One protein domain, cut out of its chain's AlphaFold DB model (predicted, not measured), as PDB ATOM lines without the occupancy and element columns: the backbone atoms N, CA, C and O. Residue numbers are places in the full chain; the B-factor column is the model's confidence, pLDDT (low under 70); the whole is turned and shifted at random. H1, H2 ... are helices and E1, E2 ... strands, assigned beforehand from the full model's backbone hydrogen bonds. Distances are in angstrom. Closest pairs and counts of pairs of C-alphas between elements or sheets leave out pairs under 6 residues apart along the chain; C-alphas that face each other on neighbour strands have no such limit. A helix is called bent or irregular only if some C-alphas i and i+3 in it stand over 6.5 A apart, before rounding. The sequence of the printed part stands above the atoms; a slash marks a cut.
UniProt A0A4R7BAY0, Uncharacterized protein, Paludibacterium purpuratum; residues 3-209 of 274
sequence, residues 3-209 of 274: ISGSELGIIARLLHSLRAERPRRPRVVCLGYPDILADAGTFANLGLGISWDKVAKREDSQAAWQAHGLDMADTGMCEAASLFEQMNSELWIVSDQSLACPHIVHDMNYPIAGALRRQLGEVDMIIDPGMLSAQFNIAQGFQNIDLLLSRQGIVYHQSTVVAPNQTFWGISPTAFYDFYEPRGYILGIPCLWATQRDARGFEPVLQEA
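AT A GLANCE: This is residues 3 to 209 of the 274 residues of an uncharacterized protein of Paludibacterium purpuratum (UniProt A0A4R7BAY0). What would one see first in this model? A twisted sheet of four parallel strands, in the order E3, E1, E4, E5, makes the core, with H1 and H4 over one face and H6 over the opposite face. H2, the short strand E2 and H3 gather at one end of the domain with the unnamed residues 47 to 60 and 68 to 79, while H7 lies at the other end. What is it made of? The printed part has 207 residues with seven named helices and five named strands, in the order H1 E1 E2 H2 H3 H4 E3 H5 E4 H6 E5 H7; the class is mixed, helices and strands, with 98 residues, under half, in named elements. How large is it? It is compact, with a radius of gyration of the C-alphas of 16.6 A, and rounded, spanning 45 by 39 by 33 A.

IN THESE COORDINATES: Where does the first half run? H1, residues 5 to 21, begins with C-alpha 5 at (-54.415, 50.284, -14.323) and is 24.8 A long from first to last C-alpha. E1 is residues 27 to 31, 13.2 A long, E2 residues 35 to 37, H2 residues 40 to 46, H3 residues 61 to 67 and H4 residues 80 to 86. Where does the rest run? E3, residues 90 to 95, is 16.5 A long; H5 is residues 114 to 120; E4, residues 123 to 129, is 16.6 A long. H6, residues 138 to 148, is 15.5 A long, and E5, residues 149 to 158, is 16.8 A long and bends by 122 degrees at residue 152. H7, residues 173 to 183, is 16.2 A long and ends with C-alpha 183 at (-41.336, 28.409, 2.212); it is only just irregular, with C-alphas 179 and 182 at 6.6 A.

HOW THE PARTS SIT: How do the strands pair? Edge strand E3 is parallel to E1, with N 28 and O 90 within hydrogen-bond range at 2.8 A. E1 is parallel to E4, with N 31 and O 127 at 2.8 A, and E4 is parallel to edge strand E5, with N 156 and O 126 at 2.8 A. E2 pairs with no named strand. Which helices are on the sheet? H1 runs along the strands over E4 and E5 at a height over the sheet of 10.0 A, and H4, on the same face, lies over E3 at 8.3 A. On the opposite face H6 lies over E4 at 10.9 A, in the strand-helix-strand unit E4, H6, E5, two parallel neighbour strands with a helix between and a right-handed crossover. H5 only grazes the sheet with residues 117 to 120; E3, H5, E4 is a split unit, with E1 between its strands and a right-handed crossover. Where are the others? H1 touches H2 with residues 5 to 9 alone, at a steep tilt of 57 degrees, the same way; the closest C-alphas are those of Gly 9 and Leu 46, 6.0 A apart. H3 touches no helix; its closest C-alphas with E2 are those of Ala 64 and Asp 35, 7.4 A apart. H6 and H7 are near each other, with 8 pairs of C-alphas within 10 A. What do the helix backbones show? Every O i to N i+4 pair is within hydrogen-bond range in H1, H2, H3, H4, H5 and H6, and 5 of 7 are in H7.

THE WHOLE: How far does it reach? The two C-alphas farthest apart, those of Asp 74 and Pro 182, are 48.0 A apart. Is it continuous? The printed part has no cut; the links H2 to H3, H3 to H4, E3 to H5 and E5 to H7 are long, and residues 184 to 209 hold no named element. Where is confidence low? The mean pLDDT of the printed part is 89.9, and residues 100 to 102 and 195 to 203 are under 70.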
ATOM      1  N   ILE A   3     -49.170  52.184  -8.738       92.56
ATOM      2  CA  ILE A   3     -49.959  51.053  -9.222       92.56
ATOM      3  C   ILE A   3     -50.633  51.515 -10.512       92.56
ATOM      4  O   ILE A   3     -51.433  52.452 -10.491       92.56
ATOM      5  N   SER A   4     -50.297  50.883 -11.634       89.88
ATOM      6  CA  SER A   4     -50.940  51.133 -12.929       89.88
ATOM      7  C   SER A   4     -52.332  50.503 -13.024       89.88
ATOM      8  O   SER A   4     -52.725  49.694 -12.179       89.88
ATOM      9  N   GLY A   5     -53.085  50.843 -14.075       86.69
ATOM     10  CA  GLY A   5     -54.415  50.284 -14.323       86.69
ATOM     11  C   GLY A   5     -54.432  48.751 -14.340       86.69
ATOM     12  O   GLY A   5     -55.191  48.135 -13.591       86.69
ATOM     13  N   SER A   6     -53.555  48.114 -15.123       85.25
ATOM     14  CA  SER A   6     -53.486  46.643 -15.199       85.25
ATOM     15  C   SER A   6     -53.222  46.001 -13.832       85.25
ATOM     16  O   SER A   6     -53.847  45.004 -13.467       85.25
ATOM     17  N   GLU A   7     -52.333  46.600 -13.040       90.75
ATOM     18  CA  GLU A   7     -51.987  46.117 -11.701       90.75
ATOM     19  C   GLU A   7     -53.146  46.295 -10.719       90.75
ATOM     20  O   GLU A   7     -53.427  45.399  -9.924       90.75
ATOM     21  N   LEU A   8     -53.879  47.407 -10.820       92.31
ATOM     22  CA  LEU A   8     -55.105  47.623 -10.057       92.31
ATOM     23  C   LEU A   8     -56.148  46.537 -10.366       92.31
ATOM     24  O   LEU A   8     -56.786  46.030  -9.444       92.31
ATOM     25  N   GLY A   9     -56.284  46.131 -11.632       91.31
ATOM     26  CA  GLY A   9     -57.144  45.015 -12.034       91.31
ATOM     27  C   GLY A   9     -56.738  43.686 -11.384       91.31
ATOM     28  O   GLY A   9     -57.588  42.976 -10.836       91.31
ATOM     29  N   ILE A  10     -55.436  43.374 -11.376       93.00
ATOM     30  CA  ILE A  10     -54.886  42.188 -10.696       93.00
ATOM     31  C   ILE A  10     -55.200  42.242  -9.198       93.00
ATOM     32  O   ILE A  10     -55.776  41.300  -8.652       93.00
ATOM     33  N   ILE A  11     -54.884  43.355  -8.536       96.06
ATOM     34  CA  ILE A  11     -55.108  43.538  -7.097       96.06
ATOM     35  C   ILE A  11     -56.593  43.397  -6.754       96.06
ATOM     36  O   ILE A  11     -56.944  42.661  -5.830       96.06
ATOM     37  N   ALA A  12     -57.486  44.028  -7.522       95.12
ATOM     38  CA  ALA A  12     -58.927  43.925  -7.313       95.12
ATOM     39  C   ALA A  12     -59.425  42.475  -7.430       95.12
ATOM     40  O   ALA A  12     -60.271  42.040  -6.638       95.12
ATOM     41  N   ARG A  13     -58.872  41.699  -8.373       94.50
ATOM     42  CA  ARG A  13     -59.185  40.273  -8.535       94.50
ATOM     43  C   ARG A  13     -58.678  39.429  -7.365       94.50
ATOM     44  O   ARG A  13     -59.427  38.581  -6.879       94.50
ATOM     45  N   LEU A  14     -57.458  39.675  -6.889       95.44
ATOM     46  CA  LEU A  14     -56.886  38.982  -5.727       95.44
ATOM     47  C   LEU A  14     -57.698  39.268  -4.457       95.44
ATOM     48  O   LEU A  14     -58.084  38.339  -3.746       95.44
ATOM     49  N   LEU A  15     -58.061  40.533  -4.223       95.75
ATOM     50  CA  LEU A  15     -58.940  40.922  -3.119       95.75
ATOM     51  C   LEU A  15     -60.318  40.266  -3.227       95.75
ATOM     52  O   LEU A  15     -60.874  39.838  -2.219       95.75
ATOM     53  N   HIS A  16     -60.873  40.154  -4.437       93.31
ATOM     54  CA  HIS A  16     -62.129  39.438  -4.646       93.31
ATOM     55  C   HIS A  16     -62.032  37.962  -4.229       93.31
ATOM     56  O   HIS A  16     -62.941  37.489  -3.551       93.31
ATOM     57  N   SER A  17     -60.938  37.265  -4.564       93.44
ATOM     58  CA  SER A  17     -60.712  35.877  -4.119       93.44
ATOM     59  C   SER A  17     -60.627  35.784  -2.596       93.44
ATOM     60  O   SER A  17     -61.359  35.015  -1.981       93.44
ATOM     61  N   LEU A  18     -59.823  36.653  -1.969       94.88
ATOM     62  CA  LEU A  18     -59.685  36.684  -0.511       94.88
ATOM     63  C   LEU A  18     -61.029  36.916   0.190       94.88
ATOM     64  O   LEU A  18     -61.315  36.275   1.196       94.88
ATOM     65  N   ARG A  19     -61.891  37.788  -0.345       93.56
ATOM     66  CA  ARG A  19     -63.238  38.011   0.212       93.56
ATOM     67  C   ARG A  19     -64.160  36.800   0.077       93.56
ATOM     68  O   ARG A  19     -65.047  36.643   0.907       93.56
ATOM     69  N   ALA A  20     -63.991  35.975  -0.953       91.56
ATOM     70  CA  ALA A  20     -64.779  34.754  -1.113       91.56
ATOM     71  C   ALA A  20     -64.366  33.668  -0.102       91.56
ATOM     72  O   ALA A  20     -65.190  32.855   0.308       91.56
ATOM     73  N   GLU A  21     -63.101  33.676   0.317       91.50
ATOM     74  CA  GLU A  21     -62.519  32.673   1.215       91.50
ATOM     75  C   GLU A  21     -62.556  33.084   2.695       91.50
ATOM     76  O   GLU A  21     -62.459  32.235   3.585       91.50
ATOM     77  N   ARG A  22     -62.679  34.386   2.985       89.62
ATOM     78  CA  ARG A  22     -62.598  34.929   4.346       89.62
ATOM     79  C   ARG A  22     -63.938  35.523   4.797       89.62
ATOM     80  O   ARG A  22     -64.542  36.302   4.070       89.62
ATOM     81  N   PRO A  23     -64.375  35.261   6.044       87.69
ATOM     82  CA  PRO A  23     -65.627  35.806   6.580       87.69
ATOM     83  C   PRO A  23     -65.532  37.289   6.969       87.69
ATOM     84  O   PRO A  23     -66.538  37.906   7.313       87.69
ATOM     85  N   ARG A  24     -64.321  37.857   6.974       93.19
ATOM     86  CA  ARG A  24     -64.042  39.238   7.375       93.19
ATOM     87  C   ARG A  24     -63.463  40.040   6.217       93.19
ATOM     88  O   ARG A  24     -62.911  39.478   5.275       93.19
ATOM     89  N   ARG A  25     -63.532  41.364   6.351       94.69
ATOM     90  CA  ARG A  25     -62.858  42.315   5.464       94.69
ATOM     91  C   ARG A  25     -61.351  41.987   5.380       94.69
ATOM     92  O   ARG A  25     -60.733  41.834   6.443       94.69
ATOM     93  N   PRO A  26     -60.763  41.856   4.172       96.88
ATOM     94  CA  PRO A  26     -59.333  41.619   4.022       96.88
ATOM     95  C   PRO A  26     -58.522  42.777   4.585       96.88
ATOM     96  O   PRO A  26     -58.865  43.941   4.362       96.88
ATOM     97  N   ARG A  27     -57.438  42.444   5.278       96.31
ATOM     98  CA  ARG A  27     -56.436  43.390   5.764       96.31
ATOM     99  C   ARG A  27     -55.269  43.418   4.801       96.31
ATOM    100  O   ARG A  27     -54.624  42.395   4.568       96.31
ATOM    101  N   VAL A  28     -55.014  44.592   4.257       97.50
ATOM    102  CA  VAL A  28     -54.020  44.833   3.224       97.50
ATOM    103  C   VAL A  28     -52.933  45.720   3.796       97.50
ATOM    104  O   VAL A  28     -53.223  46.761   4.379       97.50
ATOM    105  N   VAL A  29     -51.680  45.332   3.603       97.06
ATOM    106  CA  VAL A  29     -50.530  46.205   3.831       97.06
ATOM    107  C   VAL A  29     -49.958  46.605   2.480       97.06
ATOM    108  O   VAL A  29     -49.575  45.744   1.695       97.06
ATOM    109  N   CYS A  30     -49.872  47.903   2.211       97.00
ATOM    110  CA  CYS A  30     -49.099  48.429   1.097       97.00
ATOM    111  C   CYS A  30     -47.754  48.949   1.608       97.00
ATOM    112  O   CYS A  30     -47.692  49.742   2.553       97.00
ATOM    113  N   LEU A  31     -46.677  48.470   0.992       95.19
ATOM    114  CA  LEU A  31     -45.315  48.891   1.274       95.19
ATOM    115  C   LEU A  31     -45.048  50.199   0.530       95.19
ATOM    116  O   LEU A  31     -44.772  50.222  -0.665       95.19
ATOM    117  N   GLY A  32     -45.173  51.303   1.254       92.06
ATOM    118  CA  GLY A  32     -45.124  52.652   0.719       92.06
ATOM    119  C   GLY A  32     -46.478  53.118   0.199       92.06
ATOM    120  O   GLY A  32     -47.378  52.317  -0.053       92.06
ATOM    121  N   TYR A  33     -46.644  54.436   0.063       91.75
ATOM    122  CA  TYR A  33     -47.877  54.989  -0.493       91.75
ATOM    123  C   TYR A  33     -47.955  54.699  -1.996       91.75
ATOM    124  O   TYR A  33     -47.026  55.078  -2.720       91.75
ATOM    125  N   PRO A  34     -49.030  54.054  -2.480       92.75
ATOM    126  CA  PRO A  34     -49.196  53.810  -3.901       92.75
ATOM    127  C   PRO A  34     -49.906  54.991  -4.572       92.75
ATOM    128  O   PRO A  34     -51.068  55.282  -4.284       92.75
ATOM    129  N   ASP A  35     -49.234  55.640  -5.520       93.25
ATOM    130  CA  ASP A  35     -49.910  56.528  -6.466       93.25
ATOM    131  C   ASP A  35     -50.715  55.678  -7.457       93.25
ATOM    132  O   ASP A  35     -50.173  54.773  -8.096       93.25
ATOM    133  N   ILE A  36     -52.019  55.929  -7.573       94.00
ATOM    134  CA  ILE A  36     -52.900  55.138  -8.436       94.00
ATOM    135  C   ILE A  36     -52.940  55.779  -9.822       94.00
ATOM    136  O   ILE A  36     -53.606  56.795 -10.023       94.00
ATOM    137  N   LEU A  37     -52.247  55.170 -10.783       92.19
ATOM    138  CA  LEU A  37     -52.183  55.635 -12.167       92.19
ATOM    139  C   LEU A  37     -53.356  55.059 -12.968       92.19
ATOM    140  O   LEU A  37     -53.192  54.160 -13.792       92.19
ATOM    141  N   ALA A  38     -54.552  55.558 -12.668       90.44
ATOM    142  CA  ALA A  38     -55.793  55.188 -13.332       90.44
ATOM    143  C   ALA A  38     -56.733  56.394 -13.433       90.44
ATOM    144  O   ALA A  38     -56.680  57.305 -12.605       90.44
ATOM    145  N   ASP A  39     -57.629  56.354 -14.413       91.25
ATOM    146  CA  ASP A  39     -58.701  57.326 -14.619       91.25
ATOM    147  C   ASP A  39     -60.086  56.646 -14.656       91.25
ATOM    148  O   ASP A  39     -60.227  55.435 -14.444       91.25
ATOM    149  N   ALA A  40     -61.139  57.422 -14.928       92.38
ATOM    150  CA  ALA A  40     -62.497  56.891 -15.034       92.38
ATOM    151  C   ALA A  40     -62.641  55.839 -16.153       92.38
ATOM    152  O   ALA A  40     -63.356  54.850 -15.981       92.38
ATOM    153  N   GLY A  41     -61.941  56.029 -17.279       90.44
ATOM    154  CA  GLY A  41     -61.919  55.077 -18.390       90.44
ATOM    155  C   GLY A  41     -61.300  53.744 -17.983       90.44
ATOM    156  O   GLY A  41     -61.870  52.689 -18.244       90.44
ATOM    157  N   THR A  42     -60.196  53.794 -17.240       89.25
ATOM    158  CA  THR A  42     -59.515  52.626 -16.668       89.25
ATOM    159  C   THR A  42     -60.460  51.828 -15.764       89.25
ATOM    160  O   THR A  42     -60.562  50.609 -15.884       89.25
ATOM    161  N   PHE A  43     -61.215  52.503 -14.889       91.50
ATOM    162  CA  PHE A  43     -62.185  51.849 -14.000       91.50
ATOM    163  C   PHE A  43     -63.293  51.133 -14.777       91.50
ATOM    164  O   PHE A  43     -63.672  50.012 -14.422       91.50
ATOM    165  N   ALA A  44     -63.803  51.779 -15.829       90.56
ATOM    166  CA  ALA A  44     -64.829  51.214 -16.695       90.56
ATOM    167  C   ALA A  44     -64.299  49.999 -17.475       90.56
ATOM    168  O   ALA A  44     -64.945  48.952 -17.471       90.56
ATOM    169  N   ASN A  45     -63.110  50.114 -18.074       88.00
ATOM    170  CA  ASN A  45     -62.479  49.051 -18.860       88.00
ATOM    171  C   ASN A  45     -62.197  47.800 -18.024       88.00
ATOM    172  O   ASN A  45     -62.466  46.684 -18.465       88.00
ATOM    173  N   LEU A  46     -61.682  47.981 -16.805       87.38
ATOM    174  CA  LEU A  46     -61.341  46.877 -15.906       87.38
ATOM    175  C   LEU A  46     -62.561  46.270 -15.202       87.38
ATOM    176  O   LEU A  46     -62.433  45.242 -14.538       87.38
ATOM    177  N   GLY A  47     -63.733  46.906 -15.299       88.88
ATOM    178  CA  GLY A  47     -64.956  46.416 -14.669       88.88
ATOM    179  C   GLY A  47     -64.829  46.266 -13.151       88.88
ATOM    180  O   GLY A  47     -65.361  45.313 -12.587       88.88
ATOM    181  N   LEU A  48     -64.137  47.197 -12.474       87.31
ATOM    182  CA  LEU A  48     -63.803  47.085 -11.041       87.31
ATOM    183  C   LEU A  48     -65.027  47.022 -10.105       87.31
ATOM    184  O   LEU A  48     -64.880  46.755  -8.914       87.31
ATOM    185  N   GLY A  49     -66.232  47.303 -10.612       87.62
ATOM    186  CA  GLY A  49     -67.457  47.370  -9.808       87.62
ATOM    187  C   GLY A  49     -67.495  48.569  -8.853       87.62
ATOM    188  O   GLY A  49     -68.359  48.634  -7.982       87.62
ATOM    189  N   ILE A  50     -66.572  49.519  -9.020       92.56
ATOM    190  CA  ILE A  50     -66.434  50.734  -8.217       92.56
ATOM    191  C   ILE A  50     -66.676  51.934  -9.124       92.56
ATOM    192  O   ILE A  50     -66.138  52.004 -10.226       92.56
ATOM    193  N   SER A  51     -67.473  52.892  -8.651       93.50
ATOM    194  CA  SER A  51     -67.637  54.162  -9.358       93.50
ATOM    195  C   SER A  51     -66.445  55.072  -9.080       93.50
ATOM    196  O   SER A  51     -66.111  55.316  -7.918       93.50
ATOM    197  N   TRP A  52     -65.845  55.604 -10.145       94.38
ATOM    198  CA  TRP A  52     -64.735  56.556 -10.087       94.38
ATOM    199  C   TRP A  52     -65.016  57.755  -9.168       94.38
ATOM    200  O   TRP A  52     -64.130  58.167  -8.418       94.38
ATOM    201  N   ASP A  53     -66.252  58.262  -9.184       95.19
ATOM    202  CA  ASP A  53     -66.677  59.449  -8.429       95.19
ATOM    203  C   ASP A  53     -66.870  59.177  -6.932       95.19
ATOM    204  O   ASP A  53     -66.936  60.102  -6.127       95.19
ATOM    205  N   LYS A  54     -66.971  57.901  -6.537       95.94
ATOM    206  CA  LYS A  54     -67.090  57.499  -5.126       95.94
ATOM    207  C   LYS A  54     -65.740  57.369  -4.429       95.94
ATOM    208  O   LYS A  54     -65.700  57.239  -3.208       95.94
ATOM    209  N   VAL A  55     -64.651  57.366  -5.192       97.12
ATOM    210  CA  VAL A  55     -63.292  57.308  -4.656       97.12
ATOM    211  C   VAL A  55     -62.809  58.734  -4.445       97.12
ATOM    212  O   VAL A  55     -62.767  59.519  -5.396       97.12
ATOM    213  N   ALA A  56     -62.420  59.061  -3.212       96.69
ATOM    214  CA  ALA A  56     -61.839  60.358  -2.897       96.69
ATOM    215  C   ALA A  56     -60.603  60.611  -3.768       96.69
ATOM    216  O   ALA A  56     -59.863  59.685  -4.115       96.69
ATOM    217  N   LYS A  57     -60.390  61.873  -4.138       96.00
ATOM    218  CA  LYS A  57     -59.219  62.293  -4.908       96.00
ATOM    219  C   LYS A  57     -58.225  62.987  -3.993       96.00
ATOM    220  O   LYS A  57     -58.612  63.604  -3.003       96.00
ATOM    221  N   ARG A  58     -56.947  62.876  -4.331       93.25
ATOM    222  CA  ARG A  58     -55.870  63.532  -3.596       93.25
ATOM    223  C   ARG A  58     -55.912  65.041  -3.802       93.25
ATOM    224  O   ARG A  58     -56.132  65.502  -4.923       93.25
ATOM    225  N   GLU A  59     -55.607  65.797  -2.754       92.56
ATOM    226  CA  GLU A  59     -55.479  67.258  -2.838       92.56
ATOM    227  C   GLU A  59     -54.308  67.680  -3.741       92.56
ATOM    228  O   GLU A  59     -54.408  68.654  -4.479       92.56
ATOM    229  N   ASP A  60     -53.221  66.903  -3.750       92.38
ATOM    230  CA  ASP A  60     -52.005  67.145  -4.535       92.38
ATOM    231  C   ASP A  60     -51.994  66.428  -5.899       92.38
ATOM    232  O   ASP A  60     -50.928  66.229  -6.482       92.38
ATOM    233  N   SER A  61     -53.168  66.046  -6.428       93.88
ATOM    234  CA  SER A  61     -53.305  65.231  -7.651       93.88
ATOM    235  C   SER A  61     -52.421  65.705  -8.810       93.88
ATOM    236  O   SER A  61     -51.726  64.899  -9.420       93.88
ATOM    237  N   GLN A  62     -52.403  67.011  -9.096       92.00
ATOM    238  CA  GLN A  62     -51.605  67.570 -10.192       92.00
ATOM    239  C   GLN A  62     -50.100  67.340  -9.990       92.00
ATOM    240  O   GLN A  62     -49.417  66.892 -10.911       92.00
ATOM    241  N   ALA A  63     -49.585  67.615  -8.789       91.19
ATOM    242  CA  ALA A  63     -48.175  67.411  -8.469       91.19
ATOM    243  C   ALA A  63     -47.809  65.919  -8.507       91.19
ATOM    244  O   ALA A  63     -46.743  65.558  -9.009       91.19
ATOM    245  N   ALA A  64     -48.715  65.053  -8.042       90.06
ATOM    246  CA  ALA A  64     -48.536  63.609  -8.095       90.06
ATOM    247  C   ALA A  64     -48.444  63.105  -9.546       90.06
ATOM    248  O   ALA A  64     -47.504  62.388  -9.877       90.06
ATOM    249  N   TRP A  65     -49.337  63.530 -10.449       91.25
ATOM    250  CA  TRP A  65     -49.243  63.178 -11.874       91.25
ATOM    251  C   TRP A  65     -47.939  63.659 -12.514       91.25
ATOM    252  O   TRP A  65     -47.259  62.890 -13.200       91.25
ATOM    253  N   GLN A  66     -47.537  64.900 -12.235       89.94
ATOM    254  CA  GLN A  66     -46.292  65.466 -12.757       89.94
ATOM    255  C   GLN A  66     -45.054  64.697 -12.282       89.94
ATOM    256  O   GLN A  66     -44.123  64.510 -13.066       89.94
ATOM    257  N   ALA A  67     -45.053  64.190 -11.045       87.25
ATOM    258  CA  ALA A  67     -43.975  63.342 -10.531       87.25
ATOM    259  C   ALA A  67     -43.815  62.028 -11.325       87.25
ATOM    260  O   ALA A  67     -42.717  61.470 -11.369       87.25
ATOM    261  N   HIS A  68     -44.873  61.577 -12.009       85.19
ATOM    262  CA  HIS A  68     -44.865  60.434 -12.935       85.19
ATOM    263  C   HIS A  68     -44.712  60.841 -14.410       85.19
ATOM    264  O   HIS A  68     -44.891  60.020 -15.313       85.19
ATOM    265  N   GLY A  69     -44.389  62.110 -14.686       87.75
ATOM    266  CA  GLY A  69     -44.254  62.630 -16.048       87.75
ATOM    267  C   GLY A  69     -45.569  62.603 -16.834       87.75
ATOM    268  O   GLY A  69     -45.571  62.360 -18.046       87.75
ATOM    269  N   LEU A  70     -46.694  62.771 -16.136       85.75
ATOM    270  CA  LEU A  70     -48.037  62.815 -16.700       85.75
ATOM    271  C   LEU A  70     -48.612  64.223 -16.551       85.75
ATOM    272  O   LEU A  70     -48.581  64.803 -15.467       85.75
ATOM    273  N   ASP A  71     -49.153  64.757 -17.645       87.88
ATOM    274  CA  ASP A  71     -49.916  66.002 -17.631       87.88
ATOM    275  C   ASP A  71     -51.410  65.671 -17.642       87.88
ATOM    276  O   ASP A  71     -51.988  65.336 -18.675       87.88
ATOM    277  N   MET A  72     -52.002  65.672 -16.448       86.81
ATOM    278  CA  MET A  72     -53.401  65.311 -16.205       86.81
ATOM    279  C   MET A  72     -54.060  66.313 -15.255       86.81
ATOM    280  O   MET A  72     -54.698  65.927 -14.276       86.81
ATOM    281  N   ALA A  73     -53.866  67.609 -15.512       80.62
ATOM    282  CA  ALA A  73     -54.294  68.682 -14.611       80.62
ATOM    283  C   ALA A  73     -55.780  68.595 -14.199       80.62
ATOM    284  O   ALA A  73     -56.102  68.853 -13.042       80.62
ATOM    285  N   ASP A  74     -56.655  68.153 -15.107       87.69
ATOM    286  CA  ASP A  74     -58.103  68.066 -14.872       87.69
ATOM    287  C   ASP A  74     -58.575  66.695 -14.350       87.69
ATOM    288  O   ASP A  74     -59.769  66.482 -14.137       87.69
ATOM    289  N   THR A  75     -57.663  65.737 -14.141       90.88
ATOM    290  CA  THR A  75     -58.003  64.398 -13.634       90.88
ATOM    291  C   THR A  75     -57.496  64.223 -12.210       90.88
ATOM    292  O   THR A  75     -56.294  64.180 -11.960       90.88
ATOM    293  N   GLY A  76     -58.407  64.065 -11.250       93.62
ATOM    294  CA  GLY A  76     -58.025  63.758  -9.871       93.62
ATOM    295  C   GLY A  76     -57.374  62.375  -9.755       93.62
ATOM    296  O   GLY A  76     -57.931  61.392 -10.232       93.62
ATOM    297  N   MET A  77     -56.231  62.275  -9.079       94.56
ATOM    298  CA  MET A  77     -55.628  60.993  -8.712       94.56
ATOM    299  C   MET A  77     -56.386  60.404  -7.520       94.56
ATOM    300  O   MET A  77     -56.686  61.118  -6.562       94.56
ATOM    301  N   CYS A  78     -56.702  59.110  -7.557       95.50
ATOM    302  CA  CYS A  78     -57.370  58.445  -6.438       95.50
ATOM    303  C   CYS A  78     -56.525  58.494  -5.159       95.50
ATOM    304  O   CYS A  78     -55.318  58.256  -5.183       95.50
ATOM    305  N   GLU A  79     -57.187  58.739  -4.032       95.06
ATOM    306  CA  GLU A  79     -56.629  58.493  -2.707       95.06
ATOM    307  C   GLU A  79     -56.711  56.984  -2.422       95.06
ATOM    308  O   GLU A  79     -57.773  56.363  -2.553       95.06
ATOM    309  N   ALA A  80     -55.568  56.377  -2.094       94.88
ATOM    310  CA  ALA A  80     -55.437  54.929  -1.993       94.88
ATOM    311  C   ALA A  80     -56.336  54.329  -0.902       94.88
ATOM    312  O   ALA A  80     -57.032  53.351  -1.166       94.88
ATOM    313  N   ALA A  81     -56.384  54.905   0.302       94.06
ATOM    314  CA  ALA A  81     -57.215  54.353   1.372       94.06
ATOM    315  C   ALA A  81     -58.709  54.375   1.002       94.06
ATOM    316  O   ALA A  81     -59.407  53.379   1.195       94.06
ATOM    317  N   SER A  82     -59.183  55.454   0.374       95.88
ATOM    318  CA  SER A  82     -60.546  55.567  -0.146       95.88
ATOM    319  C   SER A  82     -60.839  54.529  -1.231       95.88
ATOM    320  O   SER A  82     -61.907  53.913  -1.221       95.88
ATOM    321  N   LEU A  83     -59.893  54.271  -2.139       96.81
ATOM    322  CA  LEU A  83     -60.044  53.237  -3.163       96.81
ATOM    323  C   LEU A  83     -60.174  51.836  -2.547       96.81
ATOM    324  O   LEU A  83     -61.072  51.076  -2.912       96.81
ATOM    325  N   PHE A  84     -59.314  51.498  -1.583       96.38
ATOM    326  CA  PHE A  84     -59.356  50.201  -0.901       96.38
ATOM    327  C   PHE A  84     -60.596  50.046  -0.007       96.38
ATOM    328  O   PHE A  84     -61.131  48.937   0.108       96.38
ATOM    329  N   GLU A  85     -61.121  51.144   0.544       95.94
ATOM    330  CA  GLU A  85     -62.434  51.181   1.197       95.94
ATOM    331  C   GLU A  85     -63.552  50.797   0.225       95.94
ATOM    332  O   GLU A  85     -64.348  49.910   0.534       95.94
ATOM    333  N   GLN A  86     -63.571  51.371  -0.984       96.44
ATOM    334  CA  GLN A  86     -64.545  50.987  -2.015       96.44
ATOM    335  C   GLN A  86     -64.370  49.530  -2.483       96.44
ATOM    336  O   GLN A  86     -65.344  48.883  -2.863       96.44
ATOM    337  N   MET A  87     -63.155  48.975  -2.394       95.38
ATOM    338  CA  MET A  87     -62.885  47.545  -2.598       95.38
ATOM    339  C   MET A  87     -63.245  46.673  -1.381       95.38
ATOM    340  O   MET A  87     -62.955  45.477  -1.387       95.38
ATOM    341  N   ASN A  88     -63.876  47.217  -0.335       95.44
ATOM    342  CA  ASN A  88     -64.193  46.501   0.900       95.44
ATOM    343  C   ASN A  88     -62.952  45.784   1.473       95.44
ATOM    344  O   ASN A  88     -62.961  44.573   1.695       95.44
ATOM    345  N   SER A  89     -61.854  46.528   1.645       95.50
ATOM    346  CA  SER A  89     -60.565  46.035   2.162       95.50
ATOM    347  C   SER A  89     -59.876  47.090   3.028       95.50
ATOM    348  O   SER A  89     -59.887  48.264   2.683       95.50
ATOM    349  N   GLU A  90     -59.389  46.714   4.205       94.38
ATOM    350  CA  GLU A  90     -58.751  47.629   5.162       94.38
ATOM    351  C   GLU A  90     -57.289  47.836   4.748       94.38
ATOM    352  O   GLU A  90     -56.537  46.866   4.716       94.38
ATOM    353  N   LEU A  91     -56.892  49.068   4.414       95.44
ATOM    354  CA  LEU A  91     -55.537  49.375   3.952       95.44
ATOM    355  C   LEU A  91     -54.683  49.985   5.067       95.44
ATOM    356  O   LEU A  91     -55.025  51.022   5.630       95.44
ATOM    357  N   TRP A  92     -53.519  49.386   5.292       94.75
ATOM    358  CA  TRP A  92     -52.425  49.935   6.081       94.75
ATOM    359  C   TRP A  92     -51.261  50.277   5.163       94.75
ATOM    360  O   TRP A  92     -50.833  49.454   4.359       94.75
ATOM    361  N   ILE A  93     -50.718  51.481   5.300       94.69
ATOM    362  CA  ILE A  93     -49.537  51.905   4.547       94.69
ATOM    363  C   ILE A  93     -48.345  51.843   5.492       94.69
ATOM    364  O   ILE A  93     -48.364  52.486   6.538       94.69
ATOM    365  N   VAL A  94     -47.324  51.062   5.144       93.69
ATOM    366  CA  VAL A  94     -46.066  50.968   5.899       93.69
ATOM    367  C   VAL A  94     -44.977  51.629   5.072       93.69
ATOM    368  O   VAL A  94     -44.741  51.201   3.951       93.69
ATOM    369  N   SER A  95     -44.340  52.676   5.588       88.94
ATOM    370  CA  SER A  95     -43.377  53.513   4.861       88.94
ATOM    371  C   SER A  95     -42.190  53.875   5.748       88.94
ATOM    372  O   SER A  95     -42.352  54.043   6.948       88.94
ATOM    373  N   ASP A  96     -41.002  54.048   5.181       82.38
ATOM    374  CA  ASP A  96     -39.827  54.570   5.894       82.38
ATOM    375  C   ASP A  96     -39.884  56.098   6.083       82.38
ATOM    376  O   ASP A  96     -39.152  56.664   6.896       82.38
ATOM    377  N   GLN A  97     -40.776  56.769   5.351       78.88
ATOM    378  CA  GLN A  97     -40.982  58.214   5.402       78.88
ATOM    379  C   GLN A  97     -42.300  58.580   6.073       78.88
ATOM    380  O   GLN A  97     -43.310  57.910   5.863       78.88
ATOM    381  N   SER A  98     -42.285  59.705   6.798       73.12
ATOM    382  CA  SER A  98     -43.500  60.345   7.296       73.12
ATOM    383  C   SER A  98     -44.277  60.966   6.136       73.12
ATOM    384  O   SER A  98     -43.863  61.981   5.580       73.12
ATOM    385  N   LEU A  99     -45.408  60.371   5.788       70.38
ATOM    386  CA  LEU A  99     -46.351  60.859   4.784       70.38
ATOM    387  C   LEU A  99     -47.451  61.730   5.413       70.38
ATOM    388  O   LEU A  99     -47.714  61.656   6.612       70.38
ATOM    389  N   ALA A 100     -48.120  62.540   4.591       59.25
ATOM    390  CA  ALA A 100     -49.217  63.419   5.017       59.25
ATOM    391  C   ALA A 100     -50.551  62.684   5.284       59.25
ATOM    392  O   ALA A 100     -51.529  63.304   5.694       59.25
ATOM    393  N   CYS A 101     -50.606  61.372   5.059       64.31
ATOM    394  CA  CYS A 101     -51.765  60.517   5.311       64.31
ATOM    395  C   CYS A 101     -51.524  59.609   6.530       64.31
ATOM    396  O   CYS A 101     -50.377  59.433   6.940       64.31
ATOM    397  N   PRO A 102     -52.560  58.996   7.128       66.31
ATOM    398  CA  PRO A 102     -52.364  57.973   8.150       66.31
ATOM    399  C   PRO A 102     -51.555  56.793   7.593       66.31
ATOM    400  O   PRO A 102     -51.994  56.086   6.689       66.31
ATOM    401  N   HIS A 103     -50.358  56.585   8.131       82.56
ATOM    402  CA  HIS A 103     -49.459  55.498   7.758       82.56
ATOM    403  C   HIS A 103     -48.621  55.101   8.976       82.56
ATOM    404  O   HIS A 103     -48.536  55.811   9.980       82.56
ATOM    405  N   ILE A 104     -48.001  53.937   8.880       89.56
ATOM    406  CA  ILE A 104     -47.056  53.418   9.851       89.56
ATOM    407  C   ILE A 104     -45.658  53.739   9.340       89.56
ATOM    408  O   ILE A 104     -45.276  53.300   8.255       89.56
ATOM    409  N   VAL A 105     -44.888  54.470  10.145       90.62
ATOM    410  CA  VAL A 105     -43.472  54.705   9.862       90.62
ATOM    411  C   VAL A 105     -42.661  53.499  10.334       90.62
ATOM    412  O   VAL A 105     -42.533  53.270  11.538       90.62
ATOM    413  N   HIS A 106     -42.115  52.724   9.401       92.44
ATOM    414  CA  HIS A 106     -41.201  51.616   9.673       92.44
ATOM    415  C   HIS A 106     -40.176  51.475   8.548       92.44
ATOM    416  O   HIS A 106     -40.529  51.365   7.376       92.44
ATOM    417  N   ASP A 107     -38.898  51.425   8.918       92.69
ATOM    418  CA  ASP A 107     -37.801  51.180   7.987       92.69
ATOM    419  C   ASP A 107     -37.643  49.671   7.742       92.69
ATOM    420  O   ASP A 107     -37.226  48.906   8.619       92.69
ATOM    421  N   MET A 108     -37.962  49.242   6.520       94.00
ATOM    422  CA  MET A 108     -37.929  47.837   6.104       94.00
ATOM    423  C   MET A 108     -36.511  47.249   6.011       94.00
ATOM    424  O   MET A 108     -36.379  46.032   5.873       94.00
ATOM    425  N   ASN A 109     -35.456  48.062   6.159       94.69
ATOM    426  CA  ASN A 109     -34.085  47.573   6.338       94.69
ATOM    427  C   ASN A 109     -33.856  46.899   7.703       94.69
ATOM    428  O   ASN A 109     -32.830  46.234   7.885       94.69
ATOM    429  N   TYR A 110     -34.787  47.067   8.648       94.81
ATOM    430  CA  TYR A 110     -34.731  46.490   9.988       94.81
ATOM    431  C   TYR A 110     -35.904  45.532  10.245       94.81
ATOM    432  O   TYR A 110     -36.975  45.688   9.646       94.81
ATOM    433  N   PRO A 111     -35.736  44.546  11.146       95.94
ATOM    434  CA  PRO A 111     -36.814  43.643  11.533       95.94
ATOM    435  C   PRO A 111     -38.063  44.387  12.004       95.94
ATOM    436  O   PRO A 111     -37.976  45.343  12.777       95.94
ATOM    437  N   ILE A 112     -39.236  43.910  11.593       92.88
ATOM    438  CA  ILE A 112     -40.505  44.431  12.109       92.88
ATOM    439  C   ILE A 112     -40.612  44.179  13.612       92.88
ATOM    440  O   ILE A 112     -40.516  43.049  14.097       92.88
ATOM    441  N   ALA A 113     -40.858  45.255  14.361       89.88
ATOM    442  CA  ALA A 113     -41.033  45.182  15.801       89.88
ATOM    443  C   ALA A 113     -42.290  44.375  16.169       89.88
ATOM    444  O   ALA A 113     -43.350  44.512  15.556       89.88
ATOM    445  N   GLY A 114     -42.217  43.593  17.251       90.50
ATOM    446  CA  GLY A 114     -43.355  42.786  17.710       90.50
ATOM    447  C   GLY A 114     -44.605  43.610  18.053       90.50
ATOM    448  O   GLY A 114     -45.720  43.119  17.898       90.50
ATOM    449  N   ALA A 115     -44.442  44.867  18.482       90.94
ATOM    450  CA  ALA A 115     -45.560  45.785  18.706       90.94
ATOM    451  C   ALA A 115     -46.282  46.142  17.398       90.94
ATOM    452  O   ALA A 115     -47.505  46.051  17.346       90.94
ATOM    453  N   LEU A 116     -45.525  46.449  16.342       90.19
ATOM    454  CA  LEU A 116     -46.072  46.738  15.020       90.19
ATOM    455  C   LEU A 116     -46.790  45.515  14.434       90.19
ATOM    456  O   LEU A 116     -47.923  45.619  13.974       90.19
ATOM    457  N   ARG A 117     -46.185  44.327  14.540       91.38
ATOM    458  CA  ARG A 117     -46.836  43.080  14.113       91.38
ATOM    459  C   ARG A 117     -48.178  42.858  14.820       91.38
ATOM    460  O   ARG A 117     -49.149  42.468  14.184       91.38
ATOM    461  N   ARG A 118     -48.254  43.128  16.129       92.06
ATOM    462  CA  ARG A 118     -49.514  43.032  16.887       92.06
ATOM    463  C   ARG A 118     -50.543  44.074  16.459       92.06
ATOM    464  O   ARG A 118     -51.724  43.754  16.446       92.06
ATOM    465  N   GLN A 119     -50.102  45.286  16.127       92.00
ATOM    466  CA  GLN A 119     -50.976  46.351  15.635       92.00
ATOM    467  C   GLN A 119     -51.603  45.985  14.284       92.00
ATOM    468  O   GLN A 119     -52.812  46.119  14.127       92.00
ATOM    469  N   LEU A 120     -50.799  45.489  13.339       90.88
ATOM    470  CA  LEU A 120     -51.272  45.064  12.015       90.88
ATOM    471  C   LEU A 120     -52.147  43.798  12.091       90.88
ATOM    472  O   LEU A 120     -53.113  43.640  11.341       90.88
ATOM    473  N   GLY A 121     -51.852  42.906  13.039       88.75
ATOM    474  CA  GLY A 121     -52.556  41.637  13.194       88.75
ATOM    475  C   GLY A 121     -52.301  40.694  12.015       88.75
ATOM    476  O   GLY A 121     -51.208  40.668  11.458       88.75
ATOM    477  N   GLU A 122     -53.300  39.888  11.658       89.31
ATOM    478  CA  GLU A 122     -53.214  38.998  10.496       89.31
ATOM    479  C   GLU A 122     -53.404  39.789   9.198       89.31
ATOM    480  O   GLU A 122     -54.496  40.294   8.931       89.31
ATOM    481  N   VAL A 123     -52.343  39.884   8.396       96.38
ATOM    482  CA  VAL A 123     -52.358  40.558   7.093       96.38
ATOM    483  C   VAL A 123     -52.697  39.544   6.006       96.38
ATOM    484  O   VAL A 123     -51.968  38.576   5.822       96.38
ATOM    485  N   ASP A 124     -53.790  39.746   5.275       97.75
ATOM    486  CA  ASP A 124     -54.228  38.812   4.226       97.75
ATOM    487  C   ASP A 124     -53.580  39.101   2.877       97.75
ATOM    488  O   ASP A 124     -53.471  38.207   2.042       97.75
ATOM    489  N   MET A 125     -53.169  40.348   2.654       98.25
ATOM    490  CA  MET A 125     -52.493  40.738   1.429       98.25
ATOM    491  C   MET A 125     -51.387  41.750   1.703       98.25
ATOM    492  O   MET A 125     -51.604  42.730   2.413       98.25
ATOM    493  N   ILE A 126     -50.223  41.541   1.098       98.31
ATOM    494  CA  ILE A 126     -49.153  42.536   1.034       98.31
ATOM    495  C   ILE A 126     -48.991  42.978  -0.418       98.31
ATOM    496  O   ILE A 126     -48.912  42.146  -1.321       98.31
ATOM    497  N   ILE A 127     -48.947  44.289  -0.637       98.25
ATOM    498  CA  ILE A 127     -48.709  44.921  -1.934       98.25
ATOM    499  C   ILE A 127     -47.377  45.653  -1.844       98.25
ATOM    500  O   ILE A 127     -47.205  46.541  -1.013       98.25
ATOM    501  N   ASP A 128     -46.441  45.283  -2.705       96.88
ATOM    502  CA  ASP A 128     -45.140  45.925  -2.852       96.88
ATOM    503  C   ASP A 128     -45.072  46.632  -4.214       96.88
ATOM    504  O   ASP A 128     -44.684  46.006  -5.198       96.88
ATOM    505  N   PRO A 129     -45.463  47.917  -4.310       93.56
ATOM    506  CA  PRO A 129     -45.395  48.724  -5.533       93.56
ATOM    507  C   PRO A 129     -43.961  49.226  -5.824       93.56
ATOM    508  O   PRO A 129     -43.740  50.399  -6.152       93.56
ATOM    509  N   GLY A 130     -42.960  48.364  -5.626       90.75
ATOM    510  CA  GLY A 130     -41.544  48.670  -5.825       90.75
ATOM    511  C   GLY A 130     -40.817  49.259  -4.613       90.75
ATOM    512  O   GLY A 130     -39.757  49.860  -4.787       90.75
ATOM    513  N   MET A 131     -41.332  49.102  -3.387       91.62
ATOM    514  CA  MET A 131     -40.584  49.488  -2.186       91.62
ATOM    515  C   MET A 131     -39.364  48.591  -1.994       91.62
ATOM    516  O   MET A 131     -38.291  49.090  -1.650       91.62
ATOM    517  N   LEU A 132     -39.513  47.276  -2.169       93.31
ATOM    518  CA  LEU A 132     -38.475  46.313  -1.797       93.31
ATOM    519  C   LEU A 132     -37.170  46.530  -2.573       93.31
ATOM    520  O   LEU A 132     -36.082  46.463  -2.003       93.31
ATOM    521  N   SER A 133     -37.270  46.872  -3.857       92.19
ATOM    522  CA  SER A 133     -36.118  47.208  -4.699       92.19
ATOM    523  C   SER A 133     -35.424  48.509  -4.279       92.19
ATOM    524  O   SER A 133     -34.238  48.690  -4.568       92.19
ATOM    525  N   ALA A 134     -36.120  49.399  -3.568       90.75
ATOM    526  CA  ALA A 134     -35.567  50.621  -2.990       90.75
ATOM    527  C   ALA A 134     -34.965  50.423  -1.580       90.75
ATOM    528  O   ALA A 134     -34.379  51.364  -1.041       90.75
ATOM    529  N   GLN A 135     -35.053  49.223  -0.987       91.69
ATOM    530  CA  GLN A 135     -34.439  48.903   0.309       91.69
ATOM    531  C   GLN A 135     -33.015  48.382   0.142       91.69
ATOM    532  O   GLN A 135     -32.766  47.481  -0.654       91.69
ATOM    533  N   PHE A 136     -32.062  48.898   0.917       93.25
ATOM    534  CA  PHE A 136     -30.674  48.446   0.826       93.25
ATOM    535  C   PHE A 136     -30.500  47.021   1.369       93.25
ATOM    536  O   PHE A 136     -29.917  46.166   0.708       93.25
ATOM    537  N   ASN A 137     -31.045  46.737   2.551       95.31
ATOM    538  CA  ASN A 137     -31.091  45.408   3.149       95.31
ATOM    539  C   ASN A 137     -32.331  44.644   2.663       95.31
ATOM    540  O   ASN A 137     -33.259  44.350   3.419       95.31
ATOM    541  N   ILE A 138     -32.347  44.328   1.370       95.06
ATOM    542  CA  ILE A 138     -33.483  43.686   0.704       95.06
ATOM    543  C   ILE A 138     -33.869  42.331   1.323       95.06
ATOM    544  O   ILE A 138     -35.050  42.003   1.420       95.06
ATOM    545  N   ALA A 139     -32.893  41.567   1.825       96.06
ATOM    546  CA  ALA A 139     -33.136  40.290   2.494       96.06
ATOM    547  C   ALA A 139     -34.003  40.452   3.755       96.06
ATOM    548  O   ALA A 139     -34.887  39.632   4.006       96.06
ATOM    549  N   GLN A 140     -33.795  41.527   4.524       96.88
ATOM    550  CA  GLN A 140     -34.650  41.845   5.668       96.88
ATOM    551  C   GLN A 140     -36.064  42.230   5.230       96.88
ATOM    552  O   GLN A 140     -37.027  41.836   5.884       96.88
ATOM    553  N   GLY A 141     -36.199  42.944   4.108       96.00
ATOM    554  CA  GLY A 141     -37.495  43.265   3.515       96.00
ATOM    555  C   GLY A 141     -38.307  42.008   3.188       96.00
ATOM    556  O   GLY A 141     -39.453  41.894   3.619       96.00
ATOM    557  N   PHE A 142     -37.687  41.018   2.541       97.75
ATOM    558  CA  PHE A 142     -38.305  39.711   2.292       97.75
ATOM    559  C   PHE A 142     -38.748  39.003   3.583       97.75
ATOM    560  O   PHE A 142     -39.878  38.525   3.677       97.75
ATOM    561  N   GLN A 143     -37.891  38.972   4.608       97.75
ATOM    562  CA  GLN A 143     -38.230  38.368   5.905       97.75
ATOM    563  C   GLN A 143     -39.390  39.083   6.606       97.75
ATOM    564  O   GLN A 143     -40.229  38.441   7.230       97.75
ATOM    565  N   ASN A 144     -39.443  40.410   6.512       97.00
ATOM    566  CA  ASN A 144     -40.516  41.207   7.091       97.00
ATOM    567  C   ASN A 144     -41.867  40.905   6.427       97.00
ATOM    568  O   ASN A 144     -42.871  40.796   7.127       97.00
ATOM    569  N   ILE A 145     -41.885  40.737   5.101       97.00
ATOM    570  CA  ILE A 145     -43.086  40.366   4.339       97.00
ATOM    571  C   ILE A 145     -43.595  38.987   4.772       97.00
ATOM    572  O   ILE A 145     -44.755  38.865   5.161       97.00
ATOM    573  N   ASP A 146     -42.717  37.982   4.786       96.94
ATOM    574  CA  ASP A 146     -43.028  36.614   5.231       96.94
ATOM    575  C   ASP A 146     -43.562  36.587   6.678       96.94
ATOM    576  O   ASP A 146     -44.546  35.920   6.985       96.94
ATOM    577  N   LEU A 147     -42.971  37.389   7.572       95.50
ATOM    578  CA  LEU A 147     -43.371  37.463   8.979       95.50
ATOM    579  C   LEU A 147     -44.741  38.128   9.209       95.50
ATOM    580  O   LEU A 147     -45.438  37.792  10.179       95.50
ATOM    581  N   LEU A 148     -45.083  39.126   8.390       95.56
ATOM    582  CA  LEU A 148     -46.347  39.858   8.479       95.56
ATOM    583  C   LEU A 148     -47.513  39.083   7.879       95.56
ATOM    584  O   LEU A 148     -48.631  39.176   8.391       95.56
ATOM    585  N   LEU A 149     -47.263  38.372   6.782       96.88
ATOM    586  CA  LEU A 149     -48.313  37.730   6.016       96.88
ATOM    587  C   LEU A 149     -48.971  36.607   6.823       96.88
ATOM    588  O   LEU A 149     -48.318  35.782   7.464       96.88
ATOM    589  N   SER A 150     -50.298  36.572   6.792       95.50
ATOM    590  CA  SER A 150     -51.069  35.489   7.385       95.50
ATOM    591  C   SER A 150     -50.909  34.202   6.572       95.50
ATOM    592  O   SER A 150     -50.494  34.194   5.409       95.50
ATOM    593  N   ARG A 151     -51.271  33.065   7.176       92.62
ATOM    594  CA  ARG A 151     -51.322  31.798   6.439       92.62
ATOM    595  C   ARG A 151     -52.369  31.905   5.328       92.62
ATOM    596  O   ARG A 151     -53.508  32.296   5.594       92.62
ATOM    597  N   GLN A 152     -51.992  31.488   4.118       92.38
ATOM    598  CA  GLN A 152     -52.789  31.657   2.892       92.38
ATOM    599  C   GLN A 152     -53.042  33.134   2.532       92.38
ATOM    600  O   GLN A 152     -54.001  33.443   1.829       92.38
ATOM    601  N   GLY A 153     -52.235  34.059   3.059       96.12
ATOM    602  CA  GLY A 153     -52.197  35.421   2.551       96.12
ATOM    603  C   GLY A 153     -51.510  35.478   1.186       96.12
ATOM    604  O   GLY A 153     -50.817  34.546   0.776       96.12
ATOM    605  N   ILE A 154     -51.706  36.588   0.482       98.25
ATOM    606  CA  ILE A 154     -51.179  36.819  -0.865       98.25
ATOM    607  C   ILE A 154     -50.139  37.938  -0.820       98.25
ATOM    608  O   ILE A 154     -50.359  38.970  -0.193       98.25
ATOM    609  N   VAL A 155     -49.024  37.773  -1.529       98.06
ATOM    610  CA  VAL A 155     -48.088  38.875  -1.784       98.06
ATOM    611  C   VAL A 155     -48.127  39.221  -3.263       98.06
ATOM    612  O   VAL A 155     -47.968  38.346  -4.111       98.06
ATOM    613  N   TYR A 156     -48.328  40.498  -3.566       97.75
ATOM    614  CA  TYR A 156     -48.151  41.059  -4.897       97.75
ATOM    615  C   TYR A 156     -46.887  41.916  -4.905       97.75
ATOM    616  O   TYR A 156     -46.805  42.891  -4.160       97.75
ATOM    617  N   HIS A 157     -45.926  41.566  -5.758       96.69
ATOM    618  CA  HIS A 157     -44.736  42.372  -6.000       96.69
ATOM    619  C   HIS A 157     -44.800  43.009  -7.381       96.69
ATOM    620  O   HIS A 157     -44.855  42.314  -8.392       96.69
ATOM    621  N   GLN A 158     -44.683  44.328  -7.413       92.81
ATOM    622  CA  GLN A 158     -44.162  45.054  -8.552       92.81
ATOM    623  C   GLN A 158     -42.683  45.328  -8.278       92.81
ATOM    624  O   GLN A 158     -42.318  45.916  -7.262       92.81
ATOM    625  N   SER A 159     -41.813  44.939  -9.202       91.19
ATOM    626  CA  SER A 159     -40.407  45.315  -9.128       91.19
ATOM    627  C   SER A 159     -39.837  45.576 -10.504       91.19
ATOM    628  O   SER A 159     -40.282  45.006 -11.500       91.19
ATOM    629  N   THR A 160     -38.829  46.435 -10.557       86.69
ATOM    630  CA  THR A 160     -38.105  46.660 -11.792       86.69
ATOM    631  C   THR A 160     -37.066  45.563 -11.984       86.69
ATOM    632  O   THR A 160     -36.226  45.342 -11.116       86.69
ATOM    633  N   VAL A 161     -37.086  44.897 -13.138       86.06
ATOM    634  CA  VAL A 161     -36.062  43.899 -13.494       86.06
ATOM    635  C   VAL A 161     -34.788  44.585 -14.001       86.06
ATOM    636  O   VAL A 161     -33.684  44.189 -13.639       86.06
ATOM    637  N   VAL A 162     -34.929  45.663 -14.785       83.25
ATOM    638  CA  VAL A 162     -33.810  46.462 -15.315       83.25
ATOM    639  C   VAL A 162     -34.171  47.949 -15.313       83.25
ATOM    640  O   VAL A 162     -34.923  48.404 -16.169       83.25
ATOM    641  N   ALA A 163     -33.626  48.720 -14.368       78.62
ATOM    642  CA  ALA A 163     -33.673  50.186 -14.400       78.62
ATOM    643  C   ALA A 163     -32.548  50.797 -13.557       78.62
ATOM    644  O   ALA A 163     -32.707  51.027 -12.352       78.62
ATOM    645  N   PRO A 164     -31.391  51.070 -14.179       79.19
ATOM    646  CA  PRO A 164     -30.281  51.718 -13.500       79.19
ATOM    647  C   PRO A 164     -30.721  53.017 -12.818       79.19
ATOM    648  O   PRO A 164     -31.385  53.853 -13.428       79.19
ATOM    649  N   ASN A 165     -30.320  53.193 -11.558       78.50
ATOM    650  CA  ASN A 165     -30.600  54.362 -10.715       78.50
ATOM    651  C   ASN A 165     -32.076  54.613 -10.355       78.50
ATOM    652  O   ASN A 165     -32.329  55.536  -9.578       78.50
ATOM    653  N   GLN A 166     -33.031  53.816 -10.851       81.69
ATOM    654  CA  GLN A 166     -34.432  53.919 -10.428       81.69
ATOM    655  C   GLN A 166     -34.635  53.337  -9.030       81.69
ATOM    656  O   GLN A 166     -35.359  53.927  -8.236       81.69
ATOM    657  N   THR A 167     -33.946  52.241  -8.706       86.81
ATOM    658  CA  THR A 167     -33.947  51.565  -7.396       86.81
ATOM    659  C   THR A 167     -32.526  51.124  -7.007       86.81
ATOM    660  O   THR A 167     -31.601  51.256  -7.816       86.81
ATOM    661  N   PHE A 168     -32.300  50.629  -5.779       89.75
ATOM    662  CA  PHE A 168     -31.012  49.987  -5.447       89.75
ATOM    663  C   PHE A 168     -30.839  48.664  -6.197       89.75
ATOM    664  O   PHE A 168     -29.721  48.318  -6.577       89.75
ATOM    665  N   TRP A 169     -31.945  47.949  -6.413       91.62
ATOM    666  CA  TRP A 169     -31.947  46.605  -6.975       91.62
ATOM    667  C   TRP A 169     -32.860  46.512  -8.194       91.62
ATOM    668  O   TRP A 169     -34.047  46.822  -8.103       91.62
ATOM    669  N   GLY A 170     -32.311  46.022  -9.307       90.62
ATOM    670  CA  GLY A 170     -33.101  45.289 -10.290       90.62
ATOM    671  C   GLY A 170     -33.304  43.871  -9.767       90.62
ATOM    672  O   GLY A 170     -32.314  43.199  -9.468       90.62
ATOM    673  N   ILE A 171     -34.547  43.429  -9.578       91.31
ATOM    674  CA  ILE A 171     -34.815  42.115  -8.979       91.31
ATOM    675  C   ILE A 171     -35.114  41.110 -10.089       91.31
ATOM    676  O   ILE A 171     -36.082  41.259 -10.831       91.31
ATOM    677  N   SER A 172     -34.286  40.068 -10.188       89.38
ATOM    678  CA  SER A 172     -34.578  38.928 -11.062       89.38
ATOM    679  C   SER A 172     -35.841  38.207 -10.580       89.38
ATOM    680  O   SER A 172     -35.935  37.941  -9.377       89.38
ATOM    681  N   PRO A 173     -36.763  37.795 -11.475       90.44
ATOM    682  CA  PRO A 173     -37.863  36.905 -11.121       90.44
ATOM    683  C   PRO A 173     -37.396  35.688 -10.313       90.44
ATOM    684  O   PRO A 173     -38.014  35.371  -9.304       90.44
ATOM    685  N   THR A 174     -36.252  35.089 -10.665       92.06
ATOM    686  CA  THR A 174     -35.660  33.946  -9.946       92.06
ATOM    687  C   THR A 174     -35.525  34.198  -8.442       92.06
ATOM    688  O   THR A 174     -35.823  33.316  -7.648       92.06
ATOM    689  N   ALA A 175     -35.157  35.418  -8.030       93.62
ATOM    690  CA  ALA A 175     -34.965  35.745  -6.617       93.62
ATOM    691  C   ALA A 175     -36.265  35.629  -5.803       93.62
ATOM    692  O   ALA A 175     -36.226  35.214  -4.645       93.62
ATOM    693  N   PHE A 176     -37.417  35.961  -6.397       95.75
ATOM    694  CA  PHE A 176     -38.715  35.771  -5.747       95.75
ATOM    695  C   PHE A 176     -39.046  34.283  -5.602       95.75
ATOM    696  O   PHE A 176     -39.498  33.858  -4.541       95.75
ATOM    697  N   TYR A 177     -38.796  33.490  -6.642       94.81
ATOM    698  CA  TYR A 177     -39.132  32.065  -6.662       94.81
ATOM    699  C   TYR A 177     -38.264  31.291  -5.674       94.81
ATOM    700  O   TYR A 177     -38.806  30.599  -4.816       94.81
ATOM    701  N   ASP A 178     -36.951  31.522  -5.686       96.50
ATOM    702  CA  ASP A 178     -36.009  30.897  -4.753       96.50
ATOM    703  C   ASP A 178     -36.270  31.300  -3.291       96.50
ATOM    704  O   ASP A 178     -35.912  30.578  -2.358       96.50
ATOM    705  N   PHE A 179     -36.902  32.456  -3.056       96.56
ATOM    706  CA  PHE A 179     -37.326  32.854  -1.718       96.56
ATOM    707  C   PHE A 179     -38.628  32.161  -1.291       96.56
ATOM    708  O   PHE A 179     -38.698  31.616  -0.184       96.56
ATOM    709  N   TYR A 180     -39.659  32.190  -2.136       97.38
ATOM    710  CA  TYR A 180     -41.014  31.763  -1.776       97.38
ATOM    711  C   TYR A 180     -41.243  30.248  -1.903       97.38
ATOM    712  O   TYR A 180     -41.939  29.673  -1.061       97.38
ATOM    713  N   GLU A 181     -40.633  29.582  -2.885       95.06
ATOM    714  CA  GLU A 181     -40.779  28.136  -3.113       95.06
ATOM    715  C   GLU A 181     -40.409  27.295  -1.877       95.06
ATOM    716  O   GLU A 181     -41.274  26.566  -1.379       95.06
ATOM    717  N   PRO A 182     -39.199  27.414  -1.285       95.88
ATOM    718  CA  PRO A 182     -38.829  26.597  -0.126       95.88
ATOM    719  C   PRO A 182     -39.655  26.913   1.131       95.88
ATOM    720  O   PRO A 182     -39.596  26.169   2.109       95.88
ATOM    721  N   ARG A 183     -40.426  28.010   1.126       96.00
ATOM    722  CA  ARG A 183     -41.336  28.409   2.212       96.00
ATOM    723  C   ARG A 183     -42.761  27.880   2.027       96.00
ATOM    724  O   ARG A 183     -43.611  28.126   2.878       96.00
ATOM    725  N   GLY A 184     -43.024  27.127   0.956       94.94
ATOM    726  CA  GLY A 184     -44.317  26.488   0.712       94.94
ATOM    727  C   GLY A 184     -45.394  27.434   0.179       94.94
ATOM    728  O   GLY A 184     -46.582  27.163   0.352       94.94
ATOM    729  N   TYR A 185     -44.995  28.542  -0.448       96.81
ATOM    730  CA  TYR A 185     -45.924  29.424  -1.148       96.81
ATOM    731  C   TYR A 185     -46.410  28.784  -2.452       96.81
ATOM    732  O   TYR A 185     -45.685  28.041  -3.111       96.81
ATOM    733  N   ILE A 186     -47.635  29.128  -2.852       95.31
ATOM    734  CA  ILE A 186     -48.134  28.852  -4.202       95.31
ATOM    735  C   ILE A 186     -47.628  29.973  -5.108       95.31
ATOM    736  O   ILE A 186     -47.923  31.145  -4.874       95.31
ATOM    737  N   LEU A 187     -46.849  29.614  -6.124       93.88
ATOM    738  CA  LEU A 187     -46.211  30.568  -7.028       93.88
ATOM    739  C   LEU A 187     -47.147  30.877  -8.205       93.88
ATOM    740  O   LEU A 187     -47.703  29.965  -8.817       93.88
ATOM    741  N   GLY A 188     -47.348  32.166  -8.498       91.62
ATOM    742  CA  GLY A 188     -48.080  32.620  -9.687       91.62
ATOM    743  C   GLY A 188     -47.231  32.518 -10.956       91.62
ATOM    744  O   GLY A 188     -46.082  32.109 -10.890       91.62
ATOM    745  N   ILE A 189     -47.770  32.916 -12.110       90.75
ATOM    746  CA  ILE A 189     -46.972  33.104 -13.334       90.75
ATOM    747  C   ILE A 189     -46.318  34.490 -13.245       90.75
ATOM    748  O   ILE A 189     -47.029  35.459 -12.956       90.75
ATOM    749  N   PRO A 190     -44.995  34.639 -13.452       90.69
ATOM    750  CA  PRO A 190     -44.389  35.954 -13.456       90.69
ATOM    751  C   PRO A 190     -44.703  36.634 -14.786       90.69
ATOM    752  O   PRO A 190     -44.561  36.042 -15.856       90.69
ATOM    753  N   CYS A 191     -45.096  37.897 -14.712       89.94
ATOM    754  CA  CYS A 191     -45.350  38.719 -15.883       89.94
ATOM    755  C   CYS A 191     -44.365  39.883 -15.912       89.94
ATOM    756  O   CYS A 191     -44.084  40.507 -14.890       89.94
ATOM    757  N   LEU A 192     -43.862  40.182 -17.101       86.69
ATOM    758  CA  LEU A 192     -42.979  41.295 -17.392       86.69
ATOM    759  C   LEU A 192     -43.686  42.250 -18.344       86.69
ATOM    760  O   LEU A 192     -44.455  41.834 -19.203       86.69
ATOM    761  N   TRP A 193     -43.392  43.534 -18.234       84.12
ATOM    762  CA  TRP A 193     -43.895  44.529 -19.169       84.12
ATOM    763  C   TRP A 193     -42.884  45.656 -19.329       84.12
ATOM    764  O   TRP A 193     -42.053  45.908 -18.453       84.12
ATOM    765  N   ALA A 194     -42.932  46.316 -20.482       72.62
ATOM    766  CA  ALA A 194     -42.079  47.453 -20.786       72.62
ATOM    767  C   ALA A 194     -42.881  48.748 -20.646       72.62
ATOM    768  O   ALA A 194     -43.928  48.900 -21.272       72.62
ATOM    769  N   THR A 195     -42.338  49.704 -19.886       67.88
ATOM    770  CA  THR A 195     -42.950  51.013 -19.581       67.88
ATOM    771  C   THR A 195     -44.265  50.923 -18.797       67.88
ATOM    772  O   THR A 195     -44.896  49.882 -18.723       67.88
ATOM    773  N   GLN A 196     -44.701  52.020 -18.181       58.59
ATOM    774  CA  GLN A 196     -45.987  52.057 -17.469       58.59
ATOM    775  C   GLN A 196     -47.198  52.297 -18.397       58.59
ATOM    776  O   GLN A 196     -48.296  52.509 -17.893       58.59
ATOM    777  N   ARG A 197     -47.025  52.318 -19.732       60.09
ATOM    778  CA  ARG A 197     -48.070  52.744 -20.685       60.09
ATOM    779  C   ARG A 197     -48.185  51.795 -21.887       60.09
ATOM    780  O   ARG A 197     -47.167  51.373 -22.426       60.09
ATOM    781  N   ASP A 198     -49.403  51.536 -22.366       53.81
ATOM    782  CA  ASP A 198     -49.645  51.201 -23.780       53.81
ATOM    783  C   ASP A 198     -49.938  52.473 -24.596       53.81
ATOM    784  O   ASP A 198     -49.981  53.589 -24.073       53.81
ATOM    785  N   ALA A 199     -50.179  52.305 -25.900       43.72
ATOM    786  CA  ALA A 199     -50.544  53.376 -26.829       43.72
ATOM    787  C   ALA A 199     -51.829  54.152 -26.445       43.72
ATOM    788  O   ALA A 199     -52.128  55.160 -27.083       43.72
ATOM    789  N   ARG A 200     -52.586  53.697 -25.433       49.69
ATOM    790  CA  ARG A 200     -53.826  54.315 -24.936       49.69
ATOM    791  C   ARG A 200     -53.685  54.931 -23.538       49.69
ATOM    792  O   ARG A 200     -54.630  55.558 -23.076       49.69
ATOM    793  N   GLY A 201     -52.515  54.828 -22.902       57.22
ATOM    794  CA  GLY A 201     -52.105  55.717 -21.811       57.22
ATOM    795  C   GLY A 201     -51.874  55.082 -20.438       57.22
ATOM    796  O   GLY A 201     -51.118  55.680 -19.676       57.22
ATOM    797  N   PHE A 202     -52.425  53.899 -20.120       60.91
ATOM    798  CA  PHE A 202     -52.362  53.354 -18.740       60.91
ATOM    799  C   PHE A 202     -52.294  51.823 -18.591       60.91
ATOM    800  O   PHE A 202     -52.071  51.344 -17.478       60.91
ATOM    801  N   GLU A 203     -52.479  51.038 -19.656       69.00
ATOM    802  CA  GLU A 203     -52.550  49.573 -19.546       69.00
ATOM    803  C   GLU A 203     -51.282  48.933 -20.121       69.00
ATOM    804  O   GLU A 203     -51.210  48.736 -21.329       69.00
ATOM    805  N   PRO A 204     -50.249  48.596 -19.327       71.81
ATOM    806  CA  PRO A 204     -49.114  47.861 -19.870       71.81
ATOM    807  C   PRO A 204     -49.554  46.490 -20.400       71.81
ATOM    808  O   PRO A 204     -50.361  45.793 -19.776       71.81
ATOM    809  N   VAL A 205     -48.977  46.079 -21.532       74.38
ATOM    810  CA  VAL A 205     -49.135  44.714 -22.046       74.38
ATOM    811  C   VAL A 205     -48.235  43.793 -21.231       74.38
ATOM    812  O   VAL A 205     -47.009  43.896 -21.286       74.38
ATOM    813  N   LEU A 206     -48.862  42.903 -20.465       83.44
ATOM    814  CA  LEU A 206     -48.174  41.889 -19.679       83.44
ATOM    815  C   LEU A 206     -47.726  40.741 -20.585       83.44
ATOM    816  O   LEU A 206     -48.514  40.198 -21.358       83.44
ATOM    817  N   GLN A 207     -46.465  40.358 -20.452       84.06
ATOM    818  CA  GLN A 207     -45.866  39.209 -21.109       84.06
ATOM    819  C   GLN A 207     -45.478  38.181 -20.050       84.06
ATOM    820  O   GLN A 207     -44.720  38.493 -19.135       84.06
ATOM    821  N   GLU A 208     -45.980  36.956 -20.175       88.94
ATOM    822  CA  GLU A 208     -45.562  35.855 -19.307       88.94
ATOM    823  C   GLU A 208     -44.060  35.583 -19.443       88.94
ATOM    824  O   GLU A 208     -43.474  35.691 -20.526       88.94
ATOM    825  N   ALA A 209     -43.450  35.202 -18.328       85.88
ATOM    826  CA  ALA A 209     -42.053  34.839 -18.229       85.88
ATOM    827  C   ALA A 209     -41.906  33.448 -17.583       85.88
ATOM    828  O   ALA A 209     -42.574  33.111 -16.617       85.88
TER     829      ALA A 209